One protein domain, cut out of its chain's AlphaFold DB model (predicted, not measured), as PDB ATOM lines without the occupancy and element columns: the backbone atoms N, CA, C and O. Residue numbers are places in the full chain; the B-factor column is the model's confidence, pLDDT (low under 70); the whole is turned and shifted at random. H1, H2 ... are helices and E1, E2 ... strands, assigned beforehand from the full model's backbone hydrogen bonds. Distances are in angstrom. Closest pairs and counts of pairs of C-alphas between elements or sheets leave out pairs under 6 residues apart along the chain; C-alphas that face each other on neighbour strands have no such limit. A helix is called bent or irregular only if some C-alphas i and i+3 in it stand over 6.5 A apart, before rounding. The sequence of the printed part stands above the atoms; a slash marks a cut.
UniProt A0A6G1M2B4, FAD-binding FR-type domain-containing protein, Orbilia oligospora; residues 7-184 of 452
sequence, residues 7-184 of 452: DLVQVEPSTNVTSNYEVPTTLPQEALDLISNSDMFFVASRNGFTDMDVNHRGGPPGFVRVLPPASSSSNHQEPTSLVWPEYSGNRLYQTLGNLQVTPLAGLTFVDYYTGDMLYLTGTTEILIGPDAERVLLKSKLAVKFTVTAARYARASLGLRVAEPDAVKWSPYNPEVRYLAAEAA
ATOM      1  N   ASP A   7      13.250  -9.116 -44.142       88.75
ATOM      2  CA  ASP A   7      13.871  -8.207 -45.093       88.75
ATOM      3  C   ASP A   7      15.269  -8.687 -45.459       88.75
ATOM      4  O   ASP A   7      16.023  -9.208 -44.628       88.75
ATOM      5  N   LEU A   8      15.620  -8.485 -46.727       87.50
ATOM      6  CA  LEU A   8      16.986  -8.652 -47.191       87.50
ATOM      7  C   LEU A   8      17.810  -7.457 -46.722       87.50
ATOM      8  O   LEU A   8      17.545  -6.317 -47.098       87.50
ATOM      9  N   VAL A   9      18.846  -7.735 -45.944       84.06
ATOM     10  CA  VAL A   9      19.852  -6.747 -45.569       84.06
ATOM     11  C   VAL A   9      21.110  -7.050 -46.358       84.06
ATOM     12  O   VAL A   9      21.568  -8.194 -46.403       84.06
ATOM     13  N   GLN A  10      21.664  -6.023 -47.004       75.69
ATOM     14  CA  GLN A  10      22.949  -6.146 -47.671       75.69
ATOM     15  C   GLN A  10      24.001  -6.475 -46.618       75.69
ATOM     16  O   GLN A  10      24.379  -5.638 -45.801       75.69
ATOM     17  N   VAL A  11      24.458  -7.717 -46.641       68.06
ATOM     18  CA  VAL A  11      25.637  -8.126 -45.897       68.06
ATOM     19  C   VAL A  11      26.812  -7.736 -46.779       68.06
ATOM     20  O   VAL A  11      26.878  -8.154 -47.938       68.06
ATOM     21  N   GLU A  12      27.717  -6.900 -46.270       60.06
ATOM     22  CA  GLU A  12      29.061  -6.814 -46.847       60.06
ATOM     23  C   GLU A  12      29.551  -8.260 -47.017       60.06
ATOM     24  O   GLU A  12      29.409  -9.027 -46.060       60.06
ATOM     25  N   PRO A  13      30.051  -8.687 -48.195       52.34
ATOM     26  CA  PRO A  13      30.615 -10.022 -48.321       52.34
ATOM     27  C   PRO A  13      31.624 -10.143 -47.197       52.34
ATOM     28  O   PRO A  13      32.591  -9.380 -47.150       52.34
ATOM     29  N   SER A  14      31.343 -11.023 -46.236       49.94
ATOM     30  CA  SER A  14      32.260 -11.198 -45.132       49.94
ATOM     31  C   SER A  14      33.605 -11.496 -45.781       49.94
ATOM     32  O   SER A  14      33.718 -12.365 -46.649       49.94
ATOM     33  N   THR A  15      34.646 -10.743 -45.428       48.62
ATOM     34  CA  THR A  15      35.992 -11.313 -45.488       48.62
ATOM     35  C   THR A  15      35.841 -12.672 -44.833       48.62
ATOM     36  O   THR A  15      35.547 -12.667 -43.645       48.62
ATOM     37  N   ASN A  16      35.871 -13.782 -45.585       45.84
ATOM     38  CA  ASN A  16      35.554 -15.118 -45.071       45.84
ATOM     39  C   ASN A  16      36.229 -15.298 -43.702       45.84
ATOM     40  O   ASN A  16      37.434 -15.541 -43.635       45.84
ATOM     41  N   VAL A  17      35.480 -15.143 -42.601       46.47
ATOM     42  CA  VAL A  17      36.041 -15.136 -41.235       46.47
ATOM     43  C   VAL A  17      36.313 -16.575 -40.778       46.47
ATOM     44  O   VAL A  17      36.463 -16.859 -39.602       46.47
ATOM     45  N   THR A  18      36.429 -17.528 -41.702       50.16
ATOM     46  CA  THR A  18      36.833 -18.904 -41.408       50.16
ATOM     47  C   THR A  18      38.353 -19.046 -41.401       50.16
ATOM     48  O   THR A  18      38.876 -20.050 -41.879       50.16
ATOM     49  N   SER A  19      39.092 -18.037 -40.927       47.50
ATOM     50  CA  SER A  19      40.535 -18.204 -40.720       47.50
ATOM     51  C   SER A  19      40.850 -18.923 -39.409       47.50
ATOM     52  O   SER A  19      41.953 -19.437 -39.294       47.50
ATOM     53  N   ASN A  20      39.896 -19.019 -38.474       51.16
ATOM     54  CA  ASN A  20      39.905 -19.882 -37.286       51.16
ATOM     55  C   ASN A  20      38.465 -20.002 -36.732       51.16
ATOM     56  O   ASN A  20      37.586 -19.311 -37.230       51.16
ATOM     57  N   TYR A  21      38.239 -20.848 -35.721       53.69
ATOM     58  CA  TYR A  21      36.963 -21.155 -35.035       53.69
ATOM     59  C   TYR A  21      36.196 -22.389 -35.553       53.69
ATOM     60  O   TYR A  21      34.992 -22.348 -35.806       53.69
ATOM     61  N   GLU A  22      36.877 -23.543 -35.588       55.47
ATOM     62  CA  GLU A  22      36.247 -24.710 -34.958       55.47
ATOM     63  C   GLU A  22      35.994 -24.323 -33.502       55.47
ATOM     64  O   GLU A  22      36.925 -24.073 -32.734       55.47
ATOM     65  N   VAL A  23      34.725 -24.153 -33.156       60.81
ATOM     66  CA  VAL A  23      34.348 -23.944 -31.767       60.81
ATOM     67  C   VAL A  23      34.643 -25.261 -31.041       60.81
ATOM     68  O   VAL A  23      34.307 -26.319 -31.590       60.81
ATOM     69  N   PRO A  24      35.280 -25.236 -29.851       71.12
ATOM     70  CA  PRO A  24      35.462 -26.445 -29.062       71.12
ATOM     71  C   PRO A  24      34.124 -27.172 -28.928       71.12
ATOM     72  O   PRO A  24      33.061 -26.552 -28.899       71.12
ATOM     73  N   THR A  25      34.153 -28.498 -28.840       81.88
ATOM     74  CA  THR A  25      32.918 -29.269 -28.648       81.88
ATOM     75  C   THR A  25      32.193 -28.870 -27.363       81.88
ATOM     76  O   THR A  25      30.985 -29.061 -27.266       81.88
ATOM     77  N   THR A  26      32.899 -28.244 -26.418       88.44
ATOM     78  CA  THR A  26      32.324 -27.399 -25.373       88.44
ATOM     79  C   THR A  26      32.031 -25.992 -25.909       88.44
ATOM     80  O   THR A  26      32.938 -25.179 -26.104       88.44
ATOM     81  N   LEU A  27      30.754 -25.697 -26.131       89.44
ATOM     82  CA  LEU A  27      30.311 -24.445 -26.735       89.44
ATOM     83  C   LEU A  27      30.552 -23.228 -25.812       89.44
ATOM     84  O   LEU A  27      30.310 -23.317 -24.606       89.44
ATOM     85  N   PRO A  28      30.995 -22.078 -26.357       88.44
ATOM     86  CA  PRO A  28      31.144 -20.827 -25.629       88.44
ATOM     87  C   PRO A  28      29.772 -20.234 -25.307       88.44
ATOM     88  O   PRO A  28      28.776 -20.547 -25.961       88.44
ATOM     89  N   GLN A  29      29.742 -19.315 -24.342       88.19
ATOM     90  CA  GLN A  29      28.503 -18.713 -23.844       88.19
ATOM     91  C   GLN A  29      27.638 -18.106 -24.959       88.19
ATOM     92  O   GLN A  29      26.445 -18.360 -24.995       88.19
ATOM     93  N   GLU A  30      28.231 -17.415 -25.932       88.38
ATOM     94  CA  GLU A  30      27.491 -16.813 -27.055       88.38
ATOM     95  C   GLU A  30      26.730 -17.834 -27.923       88.38
ATOM     96  O   GLU A  30      25.641 -17.556 -28.424       88.38
ATOM     97  N   ALA A  31      27.276 -19.043 -28.081       91.88
ATOM     98  CA  ALA A  31      26.608 -20.125 -28.794       91.88
ATOM     99  C   ALA A  31      25.471 -20.721 -27.951       91.88
ATOM    100  O   ALA A  31      24.413 -21.048 -28.489       91.88
ATOM    101  N   LEU A  32      25.669 -20.828 -26.633       93.12
ATOM    102  CA  LEU A  32      24.642 -21.277 -25.690       93.12
ATOM    103  C   LEU A  32      23.482 -20.275 -25.594       93.12
ATOM    104  O   LEU A  32      22.321 -20.689 -25.557       93.12
ATOM    105  N   ASP A  33      23.781 -18.977 -25.615       92.00
ATOM    106  CA  ASP A  33      22.791 -17.899 -25.614       92.00
ATOM    107  C   ASP A  33      21.963 -17.929 -26.900       92.00
ATOM    108  O   ASP A  33      20.735 -17.832 -26.849       92.00
ATOM    109  N   LEU A  34      22.606 -18.142 -28.055       94.19
ATOM    110  CA  LEU A  34      21.903 -18.313 -29.325       94.19
ATOM    111  C   LEU A  34      20.955 -19.518 -29.291       94.19
ATOM    112  O   LEU A  34      19.792 -19.388 -29.668       94.19
ATOM    113  N   ILE A  35      21.417 -20.680 -28.819       95.75
ATOM    114  CA  ILE A  35      20.574 -21.879 -28.684       95.75
ATOM    115  C   ILE A  35      19.386 -21.598 -27.754       95.75
ATOM    116  O   ILE A  35      18.251 -21.924 -28.094       95.75
ATOM    117  N   SER A  36      19.633 -20.957 -26.609       92.75
ATOM    118  CA  SER A  36      18.607 -20.667 -25.600       92.75
ATOM    119  C   SER A  36      17.552 -19.677 -26.098       92.75
ATOM    120  O   SER A  36      16.378 -19.817 -25.769       92.75
ATOM    121  N   ASN A  37      17.943 -18.702 -26.920       92.25
ATOM    122  CA  ASN A  37      17.027 -17.713 -27.495       92.25
ATOM    123  C   ASN A  37      16.366 -18.179 -28.800       92.25
ATOM    124  O   ASN A  37      15.415 -17.550 -29.266       92.25
ATOM    125  N   SER A  38      16.844 -19.276 -29.393       93.06
ATOM    126  CA  SER A  38      16.292 -19.809 -30.635       93.06
ATOM    127  C   SER A  38      14.914 -20.418 -30.404       93.06
ATOM    128  O   SER A  38      14.720 -21.301 -29.570       93.06
ATOM    129  N   ASP A  39      13.959 -19.987 -31.214       91.62
ATOM    130  CA  ASP A  39      12.612 -20.558 -31.284       91.62
ATOM    131  C   ASP A  39      12.441 -21.563 -32.431       91.62
ATOM    132  O   ASP A  39      11.388 -22.180 -32.607       91.62
ATOM    133  N   MET A  40      13.496 -21.750 -33.220       93.06
ATOM    134  CA  MET A  40      13.583 -22.787 -34.226       93.06
ATOM    135  C   MET A  40      15.036 -23.142 -34.532       93.06
ATOM    136  O   MET A  40      15.930 -22.305 -34.434       93.06
ATOM    137  N   PHE A  41      15.260 -24.370 -34.982       96.50
ATOM    138  CA  PHE A  41      16.510 -24.783 -35.614       96.50
ATOM    139  C   PHE A  41      16.227 -25.753 -36.759       96.50
ATOM    140  O   PHE A  41      15.142 -26.332 -36.853       96.50
ATOM    141  N   PHE A  42      17.213 -25.941 -37.629       97.69
ATOM    142  CA  PHE A  42      17.166 -26.938 -38.695       97.69
ATOM    143  C   PHE A  42      17.994 -28.159 -38.314       97.69
ATOM    144  O   PHE A  42      19.097 -28.019 -37.793       97.69
ATOM    145  N   VAL A  43      17.467 -29.346 -38.597       97.81
ATOM    146  CA  VAL A  43      18.116 -30.636 -38.378       97.81
ATOM    147  C   VAL A  43      18.285 -31.356 -39.708       97.81
ATOM    148  O   VAL A  43      17.314 -31.727 -40.367       97.81
ATOM    149  N   ALA A  44      19.539 -31.551 -40.096       97.88
ATOM    150  CA  ALA A  44      19.943 -32.420 -41.182       97.88
ATOM    151  C   ALA A  44      20.149 -33.842 -40.649       97.88
ATOM    152  O   ALA A  44      20.849 -34.045 -39.655       97.88
ATOM    153  N   SER A  45      19.561 -34.822 -41.326       97.19
ATOM    154  CA  SER A  45      19.652 -36.248 -40.996       97.19
ATOM    155  C   SER A  45      19.770 -37.072 -42.281       97.19
ATOM    156  O   SER A  45      19.506 -36.558 -43.369       97.19
ATOM    157  N   ARG A  46      20.191 -38.338 -42.189       96.12
ATOM    158  CA  ARG A  46      20.348 -39.210 -43.365       96.12
ATOM    159  C   ARG A  46      19.908 -40.639 -43.094       96.12
ATOM    160  O   ARG A  46      20.141 -41.143 -41.997       96.12
ATOM    161  N   ASN A  47      19.344 -41.304 -44.096       94.50
ATOM    162  CA  ASN A  47      19.066 -42.734 -44.045       94.50
ATOM    163  C   ASN A  47      20.263 -43.514 -44.600       94.50
ATOM    164  O   ASN A  47      20.384 -43.739 -45.805       94.50
ATOM    165  N   GLY A  48      21.214 -43.878 -43.739       92.94
ATOM    166  CA  GLY A  48      22.447 -44.507 -44.204       92.94
ATOM    167  C   GLY A  48      23.097 -43.647 -45.294       92.94
ATOM    168  O   GLY A  48      23.312 -42.452 -45.101       92.94
ATOM    169  N   PHE A  49      23.406 -44.233 -46.449       92.44
ATOM    170  CA  PHE A  49      23.980 -43.513 -47.594       92.44
ATOM    171  C   PHE A  49      22.997 -43.338 -48.764       92.44
ATOM    172  O   PHE A  49      23.440 -43.045 -49.873       92.44
ATOM    173  N   THR A  50      21.692 -43.552 -48.557       92.44
ATOM    174  CA  THR A  50      20.701 -43.512 -49.647       92.44
ATOM    175  C   THR A  50      20.170 -42.113 -49.909       92.44
ATOM    176  O   THR A  50      20.084 -41.700 -51.063       92.44
ATOM    177  N   ASP A  51      19.825 -41.382 -48.853       91.50
ATOM    178  CA  ASP A  51      19.238 -40.046 -48.933       91.50
ATOM    179  C   ASP A  51      19.604 -39.190 -47.710       91.50
ATOM    180  O   ASP A  51      20.159 -39.666 -46.715       91.50
ATOM    181  N   MET A  52      19.331 -37.891 -47.829       93.31
ATOM    182  CA  MET A  52      19.475 -36.895 -46.773       93.31
ATOM    183  C   MET A  52      18.221 -36.026 -46.735       93.31
ATOM    184  O   MET A  52      17.681 -35.677 -47.784       93.31
ATOM    185  N   ASP A  53      17.805 -35.637 -45.534       93.19
ATOM    186  CA  ASP A  53      16.681 -34.731 -45.303       93.19
ATOM    187  C   ASP A  53      17.101 -33.585 -44.381       93.19
ATOM    188  O   ASP A  53      17.932 -33.764 -43.483       93.19
ATOM    189  N   VAL A  54      16.499 -32.414 -44.588       95.75
ATOM    190  CA  VAL A  54      16.613 -31.268 -43.685       95.75
ATOM    191  C   VAL A  54      15.215 -30.858 -43.267       95.75
ATOM    192  O   VAL A  54      14.405 -30.411 -44.077       95.75
ATOM    193  N   ASN A  55      14.959 -30.959 -41.971       93.50
ATOM    194  CA  ASN A  55      13.706 -30.540 -41.372       93.50
ATOM    195  C   ASN A  55      13.947 -29.402 -40.378       93.50
ATOM    196  O   ASN A  55      15.087 -29.119 -40.021       93.50
ATOM    197  N   HIS A  56      12.885 -28.756 -39.908       93.00
ATOM    198  CA  HIS A  56      12.987 -27.790 -38.819       93.00
ATOM    199  C   HIS A  56      12.333 -28.347 -37.556       93.00
ATOM    200  O   HIS A  56      11.452 -29.210 -37.599       93.00
ATOM    201  N   ARG A  57      12.774 -27.852 -36.408       92.75
ATOM    202  CA  ARG A  57      12.093 -28.008 -35.126       92.75
ATOM    203  C   ARG A  57      11.830 -26.619 -34.590       92.75
ATOM    204  O   ARG A  57      12.736 -25.794 -34.587       92.75
ATOM    205  N   GLY A  58      10.582 -26.367 -34.214       90.12
ATOM    206  CA  GLY A  58      10.134 -25.095 -33.667       90.12
ATOM    207  C   GLY A  58       9.531 -25.289 -32.284       90.12
ATOM    208  O   GLY A  58       8.925 -26.326 -32.010       90.12
ATOM    209  N   GLY A  59       9.694 -24.283 -31.437       89.31
ATOM    210  CA  GLY A  59       9.173 -24.249 -30.079       89.31
ATOM    211  C   GLY A  59       9.322 -22.854 -29.466       89.31
ATOM    212  O   GLY A  59       9.848 -21.943 -30.104       89.31
ATOM    213  N   PRO A  60       8.858 -22.644 -28.228       88.56
ATOM    214  CA  PRO A  60       9.181 -21.427 -27.486       88.56
ATOM    215  C   PRO A  60      10.700 -21.312 -27.258       88.56
ATOM    216  O   PRO A  60      11.349 -22.344 -27.081       88.56
ATOM    217  N   PRO A  61      11.280 -20.098 -27.189       90.69
ATOM    218  CA  PRO A  61      12.667 -19.919 -26.761       90.69
ATOM    219  C   PRO A  61      12.971 -20.724 -25.488       90.69
ATOM    220  O   PRO A  61      12.178 -20.735 -24.541       90.69
ATOM    221  N   GLY A  62      14.090 -21.445 -25.494       89.50
ATOM    222  CA  GLY A  62      14.488 -22.362 -24.427       89.50
ATOM    223  C   GLY A  62      13.944 -23.787 -24.556       89.50
ATOM    224  O   GLY A  62      14.165 -24.591 -23.657       89.50
ATOM    225  N   PHE A  63      13.252 -24.147 -25.647       92.81
ATOM    226  CA  PHE A  63      12.797 -25.530 -25.862       92.81
ATOM    227  C   PHE A  63      13.943 -26.531 -26.093       92.81
ATOM    228  O   PHE A  63      13.771 -27.725 -25.844       92.81
ATOM    229  N   VAL A  64      15.106 -26.052 -26.547       96.12
ATOM    230  CA  VAL A  64      16.358 -26.816 -26.569       96.12
ATOM    231  C   VAL A  64      17.097 -26.552 -25.262       96.12
ATOM    232  O   VAL A  64      17.395 -25.407 -24.925       96.12
ATOM    233  N   ARG A  65      17.404 -27.616 -24.524       94.44
ATOM    234  CA  ARG A  65      18.107 -27.554 -23.242       94.44
ATOM    235  C   ARG A  65      19.544 -28.017 -23.379       94.44
ATOM    236  O   ARG A  65      19.842 -28.922 -24.154       94.44
ATOM    237  N   VAL A  66      20.426 -27.413 -22.593       93.50
ATOM    238  CA  VAL A  66      21.842 -27.774 -22.514       93.50
ATOM    239  C   VAL A  66      22.029 -28.653 -21.286       93.50
ATOM    240  O   VAL A  66      21.743 -28.224 -20.172       93.50
ATOM    241  N   LEU A  67      22.481 -29.890 -21.479       90.25
ATOM    242  CA  LEU A  67      22.732 -30.797 -20.365       90.25
ATOM    243  C   LEU A  67      23.976 -30.350 -19.586       90.25
ATOM    244  O   LEU A  67      24.978 -29.978 -20.205       90.25
ATOM    245  N   PRO A  68      23.944 -30.412 -18.241       84.06
ATOM    246  CA  PRO A  68      25.136 -30.176 -17.445       84.06
ATOM    247  C   PRO A  68      26.194 -31.258 -17.736       84.06
ATOM    248  O   PRO A  68      25.825 -32.393 -18.057       84.06
ATOM    249  N   PRO A  69      27.495 -30.940 -17.600       78.50
ATOM    250  CA  PRO A  69      28.561 -31.934 -17.710       78.50
ATOM    251  C   PRO A  69      28.343 -33.092 -16.728       78.50
ATOM    252  O   PRO A  69      27.938 -32.874 -15.583       78.50
ATOM    253  N   ALA A  70      28.625 -34.321 -17.157       70.00
ATOM    254  CA  ALA A  70      28.487 -35.519 -16.333       70.00
ATOM    255  C   ALA A  70      29.570 -35.600 -15.243       70.00
ATOM    256  O   ALA A  70      29.349 -36.214 -14.197       70.00
ATOM    257  N   SER A  71      30.727 -34.970 -15.466       62.94
ATOM    258  CA  SER A  71      31.828 -34.901 -14.508       62.94
ATOM    259  C   SER A  71      32.131 -33.467 -14.075       62.94
ATOM    260  O   SER A  71      32.485 -32.617 -14.885       62.94
ATOM    261  N   SER A  72      32.109 -33.218 -12.762       55.78
ATOM    262  CA  SER A  72      32.626 -31.980 -12.155       55.78
ATOM    263  C   SER A  72      34.161 -31.949 -12.070       55.78
ATOM    264  O   SER A  72      34.724 -31.080 -11.403       55.78
ATOM    265  N   SER A  73      34.860 -32.924 -12.668       54.75
ATOM    266  CA  SER A  73      36.320 -32.992 -12.602       54.75
ATOM    267  C   SER A  73      36.966 -31.918 -13.484       54.75
ATOM    268  O   SER A  73      36.772 -31.851 -14.694       54.75
ATOM    269  N   SER A  74      37.778 -31.072 -12.853       52.12
ATOM    270  CA  SER A  74      38.396 -29.856 -13.400       52.12
ATOM    271  C   SER A  74      39.393 -30.048 -14.552       52.12
ATOM    272  O   SER A  74      40.006 -29.071 -14.971       52.12
ATOM    273  N   ASN A  75      39.587 -31.271 -15.057       53.53
ATOM    274  CA  ASN A  75      40.646 -31.585 -16.023       53.53
ATOM    275  C   ASN A  75      40.148 -32.156 -17.362       53.53
ATOM    276  O   ASN A  75      40.970 -32.378 -18.250       53.53
ATOM    277  N   HIS A  76      38.838 -32.360 -17.548       55.06
ATOM    278  CA  HIS A  76      38.275 -32.782 -18.834       55.06
ATOM    279  C   HIS A  76      37.093 -31.898 -19.234       55.06
ATOM    280  O   HIS A  76      36.065 -31.874 -18.566       55.06
ATOM    281  N   GLN A  77      37.248 -31.170 -20.343       71.19
ATOM    282  CA  GLN A  77      36.159 -30.420 -20.962       71.19
ATOM    283  C   GLN A  77      35.306 -31.407 -21.767       71.19
ATOM    284  O   GLN A  77      35.714 -31.875 -22.831       71.19
ATOM    285  N   GLU A  78      34.161 -31.802 -21.215       83.50
ATOM    286  CA  GLU A  78      33.215 -32.666 -21.918       83.50
ATOM    287  C   GLU A  78      32.541 -31.906 -23.077       83.50
ATOM    288  O   GLU A  78      32.313 -30.690 -22.978       83.50
ATOM    289  N   PRO A  79      32.222 -32.592 -24.192       91.12
ATOM    290  CA  PRO A  79      31.465 -31.984 -25.276       91.12
ATOM    291  C   PRO A  79      30.084 -31.550 -24.775       91.12
ATOM    292  O   PRO A  79      29.441 -32.251 -23.995       91.12
ATOM    293  N   THR A  80      29.599 -30.408 -25.252       93.25
ATOM    294  CA  THR A  80      28.253 -29.932 -24.945       93.25
ATOM    295  C   THR A  80      27.223 -30.922 -25.479       93.25
ATOM    296  O   THR A  80      27.228 -31.274 -26.663       93.25
ATOM    297  N   SER A  81      26.303 -31.337 -24.611       95.38
ATOM    298  CA  SER A  81      25.126 -32.101 -25.006       95.38
ATOM    299  C   SER A  81      23.878 -31.228 -24.955       95.38
ATOM    300  O   SER A  81      23.649 -30.492 -23.998       95.38
ATOM    301  N   LEU A  82      23.058 -31.334 -25.992       96.94
ATOM    302  CA  LEU A  82      21.763 -30.686 -26.121       96.94
ATOM    303  C   LEU A  82      20.661 -31.738 -26.014       96.94
ATOM    304  O   LEU A  82      20.871 -32.901 -26.360       96.94
ATOM    305  N   VAL A  83      19.476 -31.331 -25.585       96.81
ATOM    306  CA  VAL A  83      18.275 -32.165 -25.637       96.81
ATOM    307  C   VAL A  83      17.068 -31.322 -26.020       96.81
ATOM    308  O   VAL A  83      16.918 -30.195 -25.554       96.81
ATOM    309  N   TRP A  84      16.202 -31.862 -26.871       96.12
ATOM    310  CA  TRP A  84      14.920 -31.241 -27.206       96.12
ATOM    311  C   TRP A  84      13.805 -32.293 -27.250       96.12
ATOM    312  O   TRP A  84      14.073 -33.463 -27.548       96.12
ATOM    313  N   PRO A  85      12.555 -31.904 -26.948       93.12
ATOM    314  CA  PRO A  85      11.405 -32.793 -27.066       93.12
ATOM    315  C   PRO A  85      10.983 -32.953 -28.533       93.12
ATOM    316  O   PRO A  85      11.065 -32.010 -29.321       93.12
ATOM    317  N   GLU A  86      10.461 -34.123 -28.899       89.69
ATOM    318  CA  GLU A  86       9.758 -34.300 -30.175       89.69
ATOM    319  C   GLU A  86       8.247 -34.207 -29.946       89.69
ATOM    320  O   GLU A  86       7.652 -35.000 -29.215       89.69
ATOM    321  N   TYR A  87       7.624 -33.222 -30.589       84.56
ATOM    322  CA  TYR A  87       6.181 -33.005 -30.539       84.56
ATOM    323  C   TYR A  87       5.448 -33.874 -31.569       84.56
ATOM    324  O   TYR A  87       6.039 -34.344 -32.543       84.56
ATOM    325  N   SER A  88       4.134 -34.047 -31.398       72.31
ATOM    326  CA  SER A  88       3.311 -34.935 -32.236       72.31
ATOM    327  C   SER A  88       3.430 -34.661 -33.748       72.31
ATOM    328  O   SER A  88       3.380 -35.599 -34.548       72.31
ATOM    329  N   GLY A  89       3.609 -33.396 -34.147       74.50
ATOM    330  CA  GLY A  89       3.914 -32.997 -35.525       74.50
ATOM    331  C   GLY A  89       2.935 -33.556 -36.565       74.50
ATOM    332  O   GLY A  89       1.727 -33.539 -36.359       74.50
ATOM    333  N   ASN A  90       3.460 -34.043 -37.695       77.06
ATOM    334  CA  ASN A  90       2.708 -34.771 -38.731       77.06
ATOM    335  C   ASN A  90       2.834 -36.305 -38.621       77.06
ATOM    336  O   ASN A  90       2.324 -37.019 -39.483       77.06
ATOM    337  N   ARG A  91       3.526 -36.808 -37.586       78.94
ATOM    338  CA  ARG A  91       3.817 -38.235 -37.347       78.94
ATOM    339  C   ARG A  91       4.461 -38.998 -38.512       78.94
ATOM    340  O   ARG A  91       4.409 -40.223 -38.536       78.94
ATOM    341  N   LEU A  92       5.104 -38.313 -39.460       80.94
ATOM    342  CA  LEU A  92       5.860 -38.989 -40.521       80.94
ATOM    343  C   LEU A  92       7.196 -39.558 -40.025       80.94
ATOM    344  O   LEU A  92       7.774 -40.396 -40.709       80.94
ATOM    345  N   TYR A  93       7.689 -39.081 -38.874       84.00
ATOM    346  CA  TYR A  93       8.892 -39.548 -38.172       84.00
ATOM    347  C   TYR A  93      10.152 -39.712 -39.043       84.00
ATOM    348  O   TYR A  93      11.047 -40.468 -38.683       84.00
ATOM    349  N   GLN A  94      10.263 -38.975 -40.155       89.44
ATOM    350  CA  GLN A  94      11.372 -39.111 -41.113       89.44
ATOM    351  C   GLN A  94      12.726 -38.831 -40.461       89.44
ATOM    352  O   GLN A  94      13.623 -39.667 -40.505       89.44
ATOM    353  N   THR A  95      12.844 -37.700 -39.756       94.00
ATOM    354  CA  THR A  95      14.064 -37.371 -39.010       94.00
ATOM    355  C   THR A  95      14.395 -38.457 -37.988       94.00
ATOM    356  O   THR A  95      15.528 -38.906 -37.942       94.00
ATOM    357  N   LEU A  96      13.426 -38.930 -37.196       94.12
ATOM    358  CA  LEU A  96      13.687 -39.945 -36.169       94.12
ATOM    359  C   LEU A  96      14.087 -41.298 -36.756       94.12
ATOM    360  O   LEU A  96      15.013 -41.918 -36.246       94.12
ATOM    361  N   GLY A  97      13.452 -41.724 -37.850       94.38
ATOM    362  CA  GLY A  97      13.863 -42.917 -38.587       94.38
ATOM    363  C   GLY A  97      15.300 -42.794 -39.094       94.38
ATOM    364  O   GLY A  97      16.107 -43.699 -38.883       94.38
ATOM    365  N   ASN A  98      15.657 -41.638 -39.659       96.31
ATOM    366  CA  ASN A  98      17.025 -41.352 -40.087       96.31
ATOM    367  C   ASN A  98      18.011 -41.397 -38.916       96.31
ATOM    368  O   ASN A  98      19.044 -42.046 -39.029       96.31
ATOM    369  N   LEU A  99      17.686 -40.768 -37.780       96.62
ATOM    370  CA  LEU A  99      18.538 -40.771 -36.586       96.62
ATOM    371  C   LEU A  99      18.676 -42.164 -35.958       96.62
ATOM    372  O   LEU A  99      19.711 -42.474 -35.373       96.62
ATOM    373  N   GLN A 100      17.664 -43.023 -36.096       95.75
ATOM    374  CA  GLN A 100      17.734 -44.412 -35.653       95.75
ATOM    375  C   GLN A 100      18.685 -45.240 -36.530       95.75
ATOM    376  O   GLN A 100      19.447 -46.054 -36.012       95.75
ATOM    377  N   VAL A 101      18.652 -45.042 -37.853       96.50
ATOM    378  CA  VAL A 101      19.535 -45.750 -38.799       96.50
ATOM    379  C   VAL A 101      20.956 -45.189 -38.760       96.50
ATOM    380  O   VAL A 101      21.936 -45.928 -38.820       96.50
ATOM    381  N   THR A 102      21.079 -43.869 -38.698       97.56
ATOM    382  CA  THR A 102      22.339 -43.135 -38.655       97.56
ATOM    383  C   THR A 102      22.279 -42.132 -37.506       97.56
ATOM    384  O   THR A 102      21.738 -41.044 -37.696       97.56
ATOM    385  N   PRO A 103      22.871 -42.447 -36.339       97.62
ATOM    386  CA  PRO A 103      22.803 -41.611 -35.139       97.62
ATOM    387  C   PRO A 103      23.734 -40.393 -35.222       97.62
ATOM    388  O   PRO A 103      24.600 -40.181 -34.372       97.62
ATOM    389  N   LEU A 104      23.582 -39.604 -36.285       97.25
ATOM    390  CA  LEU A 104      24.323 -38.392 -36.588       97.25
ATOM    391  C   LEU A 104      23.349 -37.320 -37.067       97.25
ATOM    392  O   LEU A 104      22.471 -37.594 -37.887       97.25
ATOM    393  N   ALA A 105      23.567 -36.087 -36.627       98.06
ATOM    394  CA  ALA A 105      22.812 -34.938 -37.103       98.06
ATOM    395  C   ALA A 105      23.721 -33.742 -37.381       98.06
ATOM    396  O   ALA A 105      24.765 -33.565 -36.747       98.06
ATOM    397  N   GLY A 106      23.289 -32.908 -38.324       98.06
ATOM    398  CA  GLY A 106      23.758 -31.534 -38.461       98.06
ATOM    399  C   GLY A 106      22.682 -30.586 -37.948       98.06
ATOM    400  O   GLY A 106      21.538 -30.704 -38.376       98.06
ATOM    401  N   LEU A 107      23.014 -29.663 -37.049       98.19
ATOM    402  CA  LEU A 107      22.077 -28.654 -36.553       98.19
ATOM    403  C   LEU A 107      22.461 -27.274 -37.082       98.19
ATOM    404  O   LEU A 107      23.644 -26.957 -37.187       98.19
ATOM    405  N   THR A 108      21.471 -26.450 -37.413       97.75
ATOM    406  CA  THR A 108      21.676 -25.036 -37.752       97.75
ATOM    407  C   THR A 108      20.722 -24.167 -36.950       97.75
ATOM    408  O   THR A 108      19.506 -24.258 -37.120       97.75
ATOM    409  N   PHE A 109      21.288 -23.317 -36.100       97.06
ATOM    410  CA  PHE A 109      20.585 -22.271 -35.365       97.06
ATOM    411  C   PHE A 109      20.801 -20.938 -36.070       97.06
ATOM    412  O   PHE A 109      21.886 -20.678 -36.599       97.06
ATOM    413  N   VAL A 110      19.761 -20.111 -36.091       94.44
ATOM    414  CA  VAL A 110      19.744 -18.847 -36.824       94.44
ATOM    415  C   VAL A 110      19.151 -17.768 -35.937       94.44
ATOM    416  O   VAL A 110      18.010 -17.893 -35.496       94.44
ATOM    417  N   ASP A 111      19.895 -16.687 -35.743       92.56
ATOM    418  CA  ASP A 111      19.367 -15.452 -35.185       92.56
ATOM    419  C   ASP A 111      18.891 -14.543 -36.323       92.56
ATOM    420  O   ASP A 111      19.684 -13.938 -37.044       92.56
ATOM    421  N   TYR A 112      17.576 -14.431 -36.492       90.94
ATOM    422  CA  TYR A 112      16.994 -13.556 -37.509       90.94
ATOM    423  C   TYR A 112      17.018 -12.066 -37.119       90.94
ATOM    424  O   TYR A 112      16.605 -11.236 -37.922       90.94
ATOM    425  N   TYR A 113      17.490 -11.685 -35.930       89.88
ATOM    426  CA  TYR A 113      17.655 -10.284 -35.527       89.88
ATOM    427  C   TYR A 113      19.068  -9.769 -35.802       89.88
ATOM    428  O   TYR A 113      19.239  -8.634 -36.244       89.88
ATOM    429  N   THR A 114      20.085 -10.601 -35.588       88.94
ATOM    430  CA  THR A 114      21.498 -10.232 -35.807       88.94
ATOM    431  C   THR A 114      22.064 -10.785 -37.110       88.94
ATOM    432  O   THR A 114      22.966 -10.178 -37.692       88.94
ATOM    433  N   GLY A 115      21.488 -11.876 -37.626       89.31
ATOM    434  CA  GLY A 115      21.991 -12.664 -38.753       89.31
ATOM    435  C   GLY A 115      23.069 -13.672 -38.376       89.31
ATOM    436  O   GLY A 115      23.701 -14.224 -39.280       89.31
ATOM    437  N   ASP A 116      23.311 -13.880 -37.083       90.62
ATOM    438  CA  ASP A 116      24.266 -14.863 -36.587       90.62
ATOM    439  C   ASP A 116      23.765 -16.289 -36.868       90.62
ATOM    440  O   ASP A 116      22.570 -16.591 -36.793       90.62
ATOM    441  N   MET A 117      24.687 -17.185 -37.219       92.31
ATOM    442  CA  MET A 117      24.397 -18.584 -37.518       92.31
ATOM    443  C   MET A 117      25.349 -19.506 -36.764       92.31
ATOM    444  O   MET A 117      26.567 -19.328 -36.796       92.31
ATOM    445  N   LEU A 118      24.797 -20.543 -36.139       93.88
ATOM    446  CA  LEU A 118      25.563 -21.604 -35.492       93.88
ATOM    447  C   LEU A 118      25.277 -22.934 -36.178       93.88
ATOM    448  O   LEU A 118      24.142 -23.402 -36.207       93.88
ATOM    449  N   TYR A 119      26.334 -23.556 -36.683       95.00
ATOM    450  CA  TYR A 119      26.313 -24.879 -37.286       95.00
ATOM    451  C   TYR A 119      26.949 -25.879 -36.330       95.00
ATOM    452  O   TYR A 119      28.070 -25.663 -35.873       95.00
ATOM    453  N   LEU A 120      26.267 -26.988 -36.065       96.00
ATOM    454  CA  LEU A 120      26.770 -28.080 -35.237       96.00
ATOM    455  C   LEU A 120      26.737 -29.383 -36.029       96.00
ATOM    456  O   LEU A 120      25.809 -29.623 -36.797       96.00
ATOM    457  N   THR A 121      27.696 -30.265 -35.783       96.06
ATOM    458  CA  THR A 121      27.598 -31.688 -36.123       96.06
ATOM    459  C   THR A 121      27.761 -32.503 -34.857       96.06
ATOM    460  O   THR A 121      28.475 -32.082 -33.947       96.06
ATOM    461  N   GLY A 122      27.101 -33.653 -34.777       96.56
ATOM    462  CA  GLY A 122      27.126 -34.441 -33.553       96.56
ATOM    463  C   GLY A 122      26.460 -35.796 -33.674       96.56
ATOM    464  O   GLY A 122      25.878 -36.130 -34.709       96.56
ATOM    465  N   THR A 123      26.558 -36.572 -32.600       97.94
ATOM    466  CA  THR A 123      25.888 -37.867 -32.459       97.94
ATOM    467  C   THR A 123      24.544 -37.698 -31.769       97.94
ATOM    468  O   THR A 123      24.407 -36.858 -30.878       97.94
ATOM    469  N   THR A 124      23.563 -38.517 -32.140       98.12
ATOM    470  CA  THR A 124      22.208 -38.462 -31.579       98.12
ATOM    471  C   THR A 124      21.830 -39.727 -30.829       98.12
ATOM    472  O   THR A 124      22.213 -40.826 -31.214       98.12
ATOM    473  N   GLU A 125      20.999 -39.566 -29.810       97.88
ATOM    474  CA  GLU A 125      20.369 -40.637 -29.046       97.88
ATOM    475  C   GLU A 125      18.872 -40.323 -28.924       97.88
ATOM    476  O   GLU A 125      18.495 -39.215 -28.536       97.88
ATOM    477  N   ILE A 126      18.017 -41.278 -29.299       97.44
ATOM    478  CA  ILE A 126      16.560 -41.144 -29.183       97.44
ATOM    479  C   ILE A 126      16.151 -41.699 -27.820       97.44
ATOM    480  O   ILE A 126      16.335 -42.884 -27.551       97.44
ATOM    481  N   LEU A 127      15.580 -40.844 -26.978       95.38
ATOM    482  CA  LEU A 127      15.094 -41.185 -25.646       95.38
ATOM    483  C   LEU A 127      13.580 -41.388 -25.708       95.38
ATOM    484  O   LEU A 127      12.870 -40.523 -26.222       95.38
ATOM    485  N   ILE A 128      13.076 -42.507 -25.183       89.12
ATOM    486  CA  ILE A 128      11.656 -42.883 -25.273       89.12
ATOM    487  C   ILE A 128      11.107 -43.207 -23.881       89.12
ATOM    488  O   ILE A 128      11.740 -43.912 -23.096       89.12
ATOM    489  N   GLY A 129       9.905 -42.711 -23.585       82.38
ATOM    490  CA  GLY A 129       9.177 -42.986 -22.349       82.38
ATOM    491  C   GLY A 129      10.003 -42.620 -21.109       82.38
ATOM    492  O   GLY A 129      10.457 -41.478 -21.019       82.38
ATOM    493  N   PRO A 130      10.254 -43.565 -20.180       78.75
ATOM    494  CA  PRO A 130      11.002 -43.291 -18.951       78.75
ATOM    495  C   PRO A 130      12.398 -42.686 -19.167       78.75
ATOM    496  O   PRO A 130      12.871 -41.926 -18.323       78.75
ATOM    497  N   ASP A 131      13.070 -43.000 -20.281       85.31
ATOM    498  CA  ASP A 131      14.388 -42.431 -20.591       85.31
ATOM    499  C   ASP A 131      14.302 -40.947 -20.950       85.31
ATOM    500  O   ASP A 131      15.154 -40.162 -20.534       85.31
ATOM    501  N   ALA A 132      13.251 -40.553 -21.674       87.12
ATOM    502  CA  ALA A 132      12.999 -39.154 -21.995       87.12
ATOM    503  C   ALA A 132      12.589 -38.374 -20.741       87.12
ATOM    504  O   ALA A 132      13.171 -37.327 -20.468       87.12
ATOM    505  N   GLU A 133      11.674 -38.919 -19.935       78.75
ATOM    506  CA  GLU A 133      11.172 -38.273 -18.714       78.75
ATOM    507  C   GLU A 133      12.261 -38.049 -17.658       78.75
ATOM    508  O   GLU A 133      12.232 -37.048 -16.939       78.75
ATOM    509  N   ARG A 134      13.256 -38.945 -17.588       82.69
ATOM    510  CA  ARG A 134      14.425 -38.798 -16.705       82.69
ATOM    511  C   ARG A 134      15.279 -37.580 -17.026       82.69
ATOM    512  O   ARG A 134      15.952 -37.061 -16.141       82.69
ATOM    513  N   VAL A 135      15.317 -37.185 -18.294       86.50
ATOM    514  CA  VAL A 135      16.178 -36.105 -18.777       86.50
ATOM    515  C   VAL A 135      15.382 -34.814 -18.896       86.50
ATOM    516  O   VAL A 135      15.817 -33.781 -18.393       86.50
ATOM    517  N   LEU A 136      14.211 -34.885 -19.525       84.88
ATOM    518  CA  LEU A 136      13.360 -33.759 -19.871       84.88
ATOM    519  C   LEU A 136      11.943 -34.009 -19.343       84.88
ATOM    520  O   LEU A 136      11.245 -34.932 -19.765       84.88
ATOM    521  N   LEU A 137      11.501 -33.169 -18.413       78.62
ATOM    522  CA  LEU A 137      10.240 -33.366 -17.707       78.62
ATOM    523  C   LEU A 137       9.044 -33.362 -18.658       78.62
ATOM    524  O   LEU A 137       8.981 -32.572 -19.604       78.62
ATOM    525  N   LYS A 138       8.072 -34.234 -18.361       74.81
ATOM    526  CA  LYS A 138       6.809 -34.372 -19.106       74.81
ATOM    527  C   LYS A 138       7.009 -34.620 -20.613       74.81
ATOM    528  O   LYS A 138       6.186 -34.212 -21.430       74.81
ATOM    529  N   SER A 139       8.116 -35.263 -20.987       82.44
ATOM    530  CA  SER A 139       8.449 -35.583 -22.377       82.44
ATOM    531  C   SER A 139       8.485 -37.092 -22.573       82.44
ATOM    532  O   SER A 139       9.319 -37.768 -21.990       82.44
ATOM    533  N   LYS A 140       7.603 -37.618 -23.430       83.06
ATOM    534  CA  LYS A 140       7.565 -39.051 -23.783       83.06
ATOM    535  C   LYS A 140       8.581 -39.429 -24.865       83.06
ATOM    536  O   LYS A 140       8.834 -40.610 -25.091       83.06
ATOM    537  N   LEU A 141       9.118 -38.437 -25.571       89.31
ATOM    538  CA  LEU A 141      10.065 -38.606 -26.664       89.31
ATOM    539  C   LEU A 141      10.969 -37.377 -26.724       89.31
ATOM    540  O   LEU A 141      10.482 -36.245 -26.773       89.31
ATOM    541  N   ALA A 142      12.274 -37.602 -26.709       95.19
ATOM    542  CA  ALA A 142      13.270 -36.548 -26.813       95.19
ATOM    543  C   ALA A 142      14.467 -37.034 -27.629       95.19
ATOM    544  O   ALA A 142      14.735 -38.235 -27.709       95.19
ATOM    545  N   VAL A 143      15.205 -36.100 -28.216       97.56
ATOM    546  CA  VAL A 143      16.483 -36.392 -28.867       97.56
ATOM    547  C   VAL A 143      17.578 -35.707 -28.078       97.56
ATOM    548  O   VAL A 143      17.552 -34.493 -27.885       97.56
ATOM    549  N   LYS A 144      18.550 -36.497 -27.630       97.81
ATOM    550  CA  LYS A 144      19.809 -36.004 -27.084       97.81
ATOM    551  C   LYS A 144      20.830 -35.928 -28.212       97.81
ATOM    552  O   LYS A 144      20.970 -36.858 -29.000       97.81
ATOM    553  N   PHE A 145      21.566 -34.831 -28.272       98.19
ATOM    554  CA  PHE A 145      22.589 -34.561 -29.271       98.19
ATOM    555  C   PHE A 145      23.892 -34.197 -28.574       98.19
ATOM    556  O   PHE A 145      23.891 -33.353 -27.689       98.19
ATOM    557  N   THR A 146      25.005 -34.806 -28.962       97.00
ATOM    558  CA  THR A 146      26.328 -34.482 -28.407       97.00
ATOM    559  C   THR A 146      27.201 -33.892 -29.498       97.00
ATOM    560  O   THR A 146      27.409 -34.527 -30.532       97.00
ATOM    561  N   VAL A 147      27.690 -32.673 -29.270       95.94
ATOM    562  CA  VAL A 147      28.473 -31.911 -30.247       95.94
ATOM    563  C   VAL A 147      29.800 -32.621 -30.531       95.94
ATOM    564  O   VAL A 147      30.568 -32.918 -29.619       95.94
ATOM    565  N   THR A 148      30.094 -32.852 -31.810       94.19
ATOM    566  CA  THR A 148      31.392 -33.350 -32.295       94.19
ATOM    567  C   THR A 148      32.189 -32.289 -33.048       94.19
ATOM    568  O   THR A 148      33.413 -32.357 -33.050       94.19
ATOM    569  N   ALA A 149      31.523 -31.298 -33.646       91.94
ATOM    570  CA  ALA A 149      32.155 -30.093 -34.178       91.94
ATOM    571  C   ALA A 149      31.142 -28.946 -34.258       91.94
ATOM    572  O   ALA A 149      29.932 -29.174 -34.345       91.94
ATOM    573  N   ALA A 150      31.641 -27.712 -34.247       91.69
ATOM    574  CA  ALA A 150      30.810 -26.519 -34.268       91.69
ATOM    575  C   ALA A 150      31.476 -25.369 -35.040       91.69
ATOM    576  O   ALA A 150      32.699 -25.222 -35.035       91.69
ATOM    577  N   ARG A 151      30.660 -24.547 -35.707       89.94
ATOM    578  CA  ARG A 151      31.070 -23.315 -36.398       89.94
ATOM    579  C   ARG A 151      30.072 -22.206 -36.106       89.94
ATOM    580  O   ARG A 151      28.881 -22.385 -36.341       89.94
ATOM    581  N   TYR A 152      30.567 -21.062 -35.651       87.62
ATOM    582  CA  TYR A 152      29.762 -19.876 -35.373       87.62
ATOM    583  C   TYR A 152      30.123 -18.771 -36.370       87.62
ATOM    584  O   TYR A 152      31.291 -18.404 -36.495       87.62
ATOM    585  N   ALA A 153      29.135 -18.250 -37.093       86.44
ATOM    586  CA  ALA A 153      29.303 -17.223 -38.111       86.44
ATOM    587  C   ALA A 153      28.459 -15.994 -37.754       86.44
ATOM    588  O   ALA A 153      27.234 -16.063 -37.723       86.44
ATOM    589  N   ARG A 154      29.122 -14.865 -37.482       85.75
ATOM    590  CA  ARG A 154      28.447 -13.607 -37.136       85.75
ATOM    591  C   ARG A 154      27.917 -12.896 -38.373       85.75
ATOM    592  O   ARG A 154      28.634 -12.797 -39.369       85.75
ATOM    593  N   ALA A 155      26.693 -12.385 -38.273       84.94
ATOM    594  CA  ALA A 155      25.975 -11.609 -39.274       84.94
ATOM    595  C   ALA A 155      26.042 -12.213 -40.690       84.94
ATOM    596  O   ALA A 155      26.015 -11.478 -41.675       84.94
ATOM    597  N   SER A 156      26.149 -13.541 -40.808       85.25
ATOM    598  CA  SER A 156      26.379 -14.222 -42.084       85.25
ATOM    599  C   SER A 156      25.112 -14.383 -42.913       85.25
ATOM    600  O   SER A 156      25.187 -14.452 -44.139       85.25
ATOM    601  N   LEU A 157      23.947 -14.461 -42.266       88.69
ATOM    602  CA  LEU A 157      22.674 -14.514 -42.970       88.69
ATOM    603  C   LEU A 157      22.285 -13.109 -43.435       88.69
ATOM    604  O   LEU A 157      22.355 -12.165 -42.657       88.69
ATOM    605  N   GLY A 158      21.812 -12.960 -44.672       89.06
ATOM    606  CA  GLY A 158      21.315 -11.685 -45.214       89.06
ATOM    607  C   GLY A 158      19.839 -11.396 -44.964       89.06
ATOM    608  O   GLY A 158      19.274 -10.551 -45.643       89.06
ATOM    609  N   LEU A 159      19.198 -12.106 -44.035       90.12
ATOM    610  CA  LEU A 159      17.783 -11.942 -43.694       90.12
ATOM    611  C   LEU A 159      17.641 -11.383 -42.282       90.12
ATOM    612  O   LEU A 159      18.327 -11.854 -41.371       90.12
ATOM    613  N   ARG A 160      16.754 -10.400 -42.096       90.25
ATOM    614  CA  ARG A 160      16.404  -9.841 -40.783       90.25
ATOM    615  C   ARG A 160      14.902  -9.798 -40.562       90.25
ATOM    616  O   ARG A 160      14.165  -9.591 -41.515       90.25
ATOM    617  N   VAL A 161      14.446  -9.958 -39.321       89.75
ATOM    618  CA  VAL A 161      13.044  -9.693 -38.963       89.75
ATOM    619  C   VAL A 161      12.755  -8.204 -39.162       89.75
ATOM    620  O   VAL A 161      13.355  -7.369 -38.492       89.75
ATOM    621  N   ALA A 162      11.834  -7.891 -40.075       87.81
ATOM    622  CA  ALA A 162      11.460  -6.521 -40.426       87.81
ATOM    623  C   ALA A 162      10.707  -5.816 -39.285       87.81
ATOM    624  O   ALA A 162      10.950  -4.652 -38.979       87.81
ATOM    625  N   GLU A 163       9.808  -6.550 -38.622       87.62
ATOM    626  CA  GLU A 163       8.924  -6.034 -37.575       87.62
ATOM    627  C   GLU A 163       8.961  -6.951 -36.335       87.62
ATOM    628  O   GLU A 163       8.072  -7.790 -36.161       87.62
ATOM    629  N   PRO A 164       9.989  -6.834 -35.466       84.00
ATOM    630  CA  PRO A 164      10.137  -7.664 -34.264       84.00
ATOM    631  C   PRO A 164       8.889  -7.702 -33.377       84.00
ATOM    632  O   PRO A 164       8.422  -8.774 -32.997       84.00
ATOM    633  N   ASP A 165       8.293  -6.536 -33.123       84.62
ATOM    634  CA  ASP A 165       7.131  -6.396 -32.238       84.62
ATOM    635  C   ASP A 165       5.833  -6.955 -32.850       84.62
ATOM    636  O   ASP A 165       4.843  -7.166 -32.145       84.62
ATOM    637  N   ALA A 166       5.818  -7.214 -34.163       84.12
ATOM    638  CA  ALA A 166       4.673  -7.789 -34.865       84.12
ATOM    639  C   ALA A 166       4.684  -9.328 -34.880       84.12
ATOM    640  O   ALA A 166       3.686  -9.944 -35.275       84.12
ATOM    641  N   VAL A 167       5.781  -9.965 -34.452       81.94
ATOM    642  CA  VAL A 167       5.911 -11.427 -34.438       81.94
ATOM    643  C   VAL A 167       4.916 -12.031 -33.444       81.94
ATOM    644  O   VAL A 167       4.927 -11.741 -32.251       81.94
ATOM    645  N   LYS A 168       4.049 -12.915 -33.946       82.12
ATOM    646  CA  LYS A 168       3.057 -13.645 -33.144       82.12
ATOM    647  C   LYS A 168       3.378 -15.130 -33.097       82.12
ATOM    648  O   LYS A 168       3.713 -15.734 -34.116       82.12
ATOM    649  N   TRP A 169       3.212 -15.723 -31.920       81.56
ATOM    650  CA  TRP A 169       3.437 -17.146 -31.691       81.56
ATOM    651  C   TRP A 169       2.318 -18.013 -32.265       81.56
ATOM    652  O   TRP A 169       1.145 -17.633 -32.272       81.56
ATOM    653  N   SER A 170       2.692 -19.210 -32.725       82.75
ATOM    654  CA  SER A 170       1.734 -20.239 -33.131       82.75
ATOM    655  C   SER A 170       0.783 -20.581 -31.976       82.75
ATOM    656  O   SER A 170       1.261 -20.772 -30.859       82.75
ATOM    657  N   PRO A 171      -0.535 -20.730 -32.209       79.06
ATOM    658  CA  PRO A 171      -1.436 -21.248 -31.180       79.06
ATOM    659  C   PRO A 171      -1.128 -22.714 -30.822       79.06
ATOM    660  O   PRO A 171      -1.568 -23.181 -29.779       79.06
ATOM    661  N   TYR A 172      -0.352 -23.409 -31.664       79.50
ATOM    662  CA  TYR A 172       0.135 -24.773 -31.450       79.50
ATOM    663  C   TYR A 172       1.468 -24.831 -30.689       79.50
ATOM    664  O   TYR A 172       2.036 -25.915 -30.557       79.50
ATOM    665  N   ASN A 173       2.017 -23.688 -30.256       82.06
ATOM    666  CA  ASN A 173       3.321 -23.670 -29.604       82.06
ATOM    667  C   ASN A 173       3.239 -24.438 -28.270       82.06
ATOM    668  O   ASN A 173       2.409 -24.087 -27.429       82.06
ATOM    669  N   PRO A 174       4.052 -25.486 -28.076       79.19
ATOM    670  CA  PRO A 174       4.040 -26.266 -26.846       79.19
ATOM    671  C   PRO A 174       4.639 -25.475 -25.683       79.19
ATOM    672  O   PRO A 174       5.361 -24.496 -25.875       79.19
ATOM    673  N   GLU A 175       4.381 -25.934 -24.461       80.00
ATOM    674  CA  GLU A 175       5.072 -25.418 -23.283       80.00
ATOM    675  C   GLU A 175       6.555 -25.804 -23.292       80.00
ATOM    676  O   GLU A 175       6.953 -26.869 -23.784       80.00
ATOM    677  N   VAL A 176       7.383 -24.941 -22.699       84.25
ATOM    678  CA  VAL A 176       8.802 -25.231 -22.515       84.25
ATOM    679  C   VAL A 176       8.947 -26.406 -21.543       84.25
ATOM    680  O   VAL A 176       8.404 -26.390 -20.438       84.25
ATOM    681  N   ARG A 177       9.715 -27.423 -21.939       84.44
ATOM    682  CA  ARG A 177      10.060 -28.561 -21.079       84.44
ATOM    683  C   ARG A 177      11.412 -28.302 -20.413       84.44
ATOM    684  O   ARG A 177      12.347 -27.837 -21.062       84.44
ATOM    685  N   TYR A 178      11.503 -28.548 -19.112       84.19
ATOM    686  CA  TYR A 178      12.711 -28.308 -18.313       84.19
ATOM    687  C   TYR A 178      13.462 -29.613 -18.076       84.19
ATOM    688  O   TYR A 178      12.855 -30.688 -18.058       84.19
ATOM    689  N   LEU A 179      14.773 -29.525 -17.881       84.38
ATOM    690  CA  LEU A 179      15.574 -30.666 -17.463       84.38
ATOM    691  C   LEU A 179      15.160 -31.121 -16.064       84.38
ATOM    692  O   LEU A 179      14.871 -30.302 -15.190       84.38
ATOM    693  N   ALA A 180      15.245 -32.422 -15.801       75.19
ATOM    694  CA  ALA A 180      15.062 -32.935 -14.444       75.19
ATOM    695  C   ALA A 180      16.071 -32.317 -13.450       75.19
ATOM    696  O   ALA A 180      15.738 -32.081 -12.293       75.19
ATOM    697  N   ALA A 181      17.283 -31.993 -13.914       70.75
ATOM    698  CA  ALA A 181      18.302 -31.309 -13.117       70.75
ATOM    699  C   ALA A 181      17.981 -29.822 -12.857       70.75
ATOM    700  O   ALA A 181      18.300 -29.309 -11.788       70.75
ATOM    701  N   GLU A 182      17.314 -29.133 -13.791       68.62
ATOM    702  CA  GLU A 182      16.865 -27.742 -13.601       68.62
ATOM    703  C   GLU A 182      15.771 -27.655 -12.530       68.62
ATOM    704  O   GLU A 182      15.687 -26.671 -11.793       68.62
ATOM    705  N   ALA A 183      14.988 -28.725 -12.367       55.03
ATOM    706  CA  ALA A 183      14.020 -28.825 -11.284       55.03
ATOM    707  C   ALA A 183      14.673 -28.876  -9.889       55.03
ATOM    708  O   ALA A 183      14.012 -28.599  -8.902       55.03
ATOM    709  N   ALA A 184      15.977 -29.131  -9.746       43.59
ATOM    710  CA  ALA A 184      16.626 -28.953  -8.442       43.59
ATOM    711  C   ALA A 184      16.669 -27.467  -8.007       43.59
ATOM    712  O   ALA A 184      16.652 -27.181  -6.814       43.59
TER     713      ALA A 184
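AT A GLANCE: This is residues 7 to 184 of the 452 residues of the protein "FAD-binding FR-type domain-containing protein" of Orbilia oligospora (UniProt A0A6G1M2B4). One strongly twisted, bent sheet of seven strands makes the core, with its two long strands E6 and E7 sharply bent between the edge pairs E2 E1 and E4 E3. It curls round the short helix H2; H1 packs on it through E3 and E5, and little H3 sits where E6 turns into E7. Long unnamed stretches, residues 7 to 28 and 162 to 184, run round the outside, and residues 71 to 76 stick out. The 178 printed residues have named elements in the order H1 E1 E2 E3 E4 H2 E5 E6 H3 E7 E8, with under half of the residues in them; the class is mixed, helices and strands, and the sheet E2 E1 E5 E6 E7 E4 E3 is antiparallel. The whole is compact, with a radius of gyration of the C-alphas of 16.8 A and spans of 49 by 46 by 42 A.

IN THESE COORDINATES: After residues 7 to 28, H1 is residues 29 to 37, 12.1 A, from C-alpha 29 at (28.503, -18.713, -23.844). E1 is residues 40 to 47, 22.9 A, and E2 51 to 58, 23.2 A. E3 is 65 to 67, E4 81 to 85, H2 94 to 101 and E5 104 to 110, 20.1 A. E6, residues 117 to 128, 30.0 A, bends by 72 degrees at 122. H3 is 130 to 135. E7, residues 141 to 153, 31.0 A, bends by 81 degrees at 149. E8, residues 159 to 161, ends at C-alpha 161 (13.044, -9.693, -38.963).

HOW THE PARTS SIT: E2 and E3 are the sheet's edge strands. The hairpin E1 and E2 has N 43 and O 55 at 2.8 A, within hydrogen-bond range, as are N 44 and O 106 of E1 and E5, 2.8 A. The hairpin E5 and E6 has N 107 and O 120 at 2.8 A, E6 and E7 N 125 and O 144 at 2.8 A, E7 and E4 N 82 and O 145 at 2.8 A, and the hairpin E3 and E4 N 65 and O 83 at 2.8 A. There are three layers, helices on both faces of a sheet: H1 and H2 on one face, H3 on the other. The closest C-alphas of H1 and E5 are those of Ile 35 and Phe 109, 6.7 A; of E1 and H2, Asn 47 and Asn 98, 4.7 A. H3, at a height over the sheet of 7.7 A, is over E7 and runs along it, at 15 degrees on the local plane; it only just misses being over E6, on which 2 of its C-alphas fall. H1 and H2 are apart. In H1 and H2 every O i to N i+4 pair is within hydrogen-bond range; in H3, 1 of 2. E8 pairs with no named strand, but residues 159 to 160 of it pair antiparallel with residues 7 to 8.

THE WHOLE: The C-alphas of Glu 12 and Pro 130, the two farthest apart, are 49.3 A apart. The printed part has no cut; E3 to E4 is the long link. Mean pLDDT of the printed part is 85.0, with residues 11 to 23, 71 to 76 and 182 to 184 under 70.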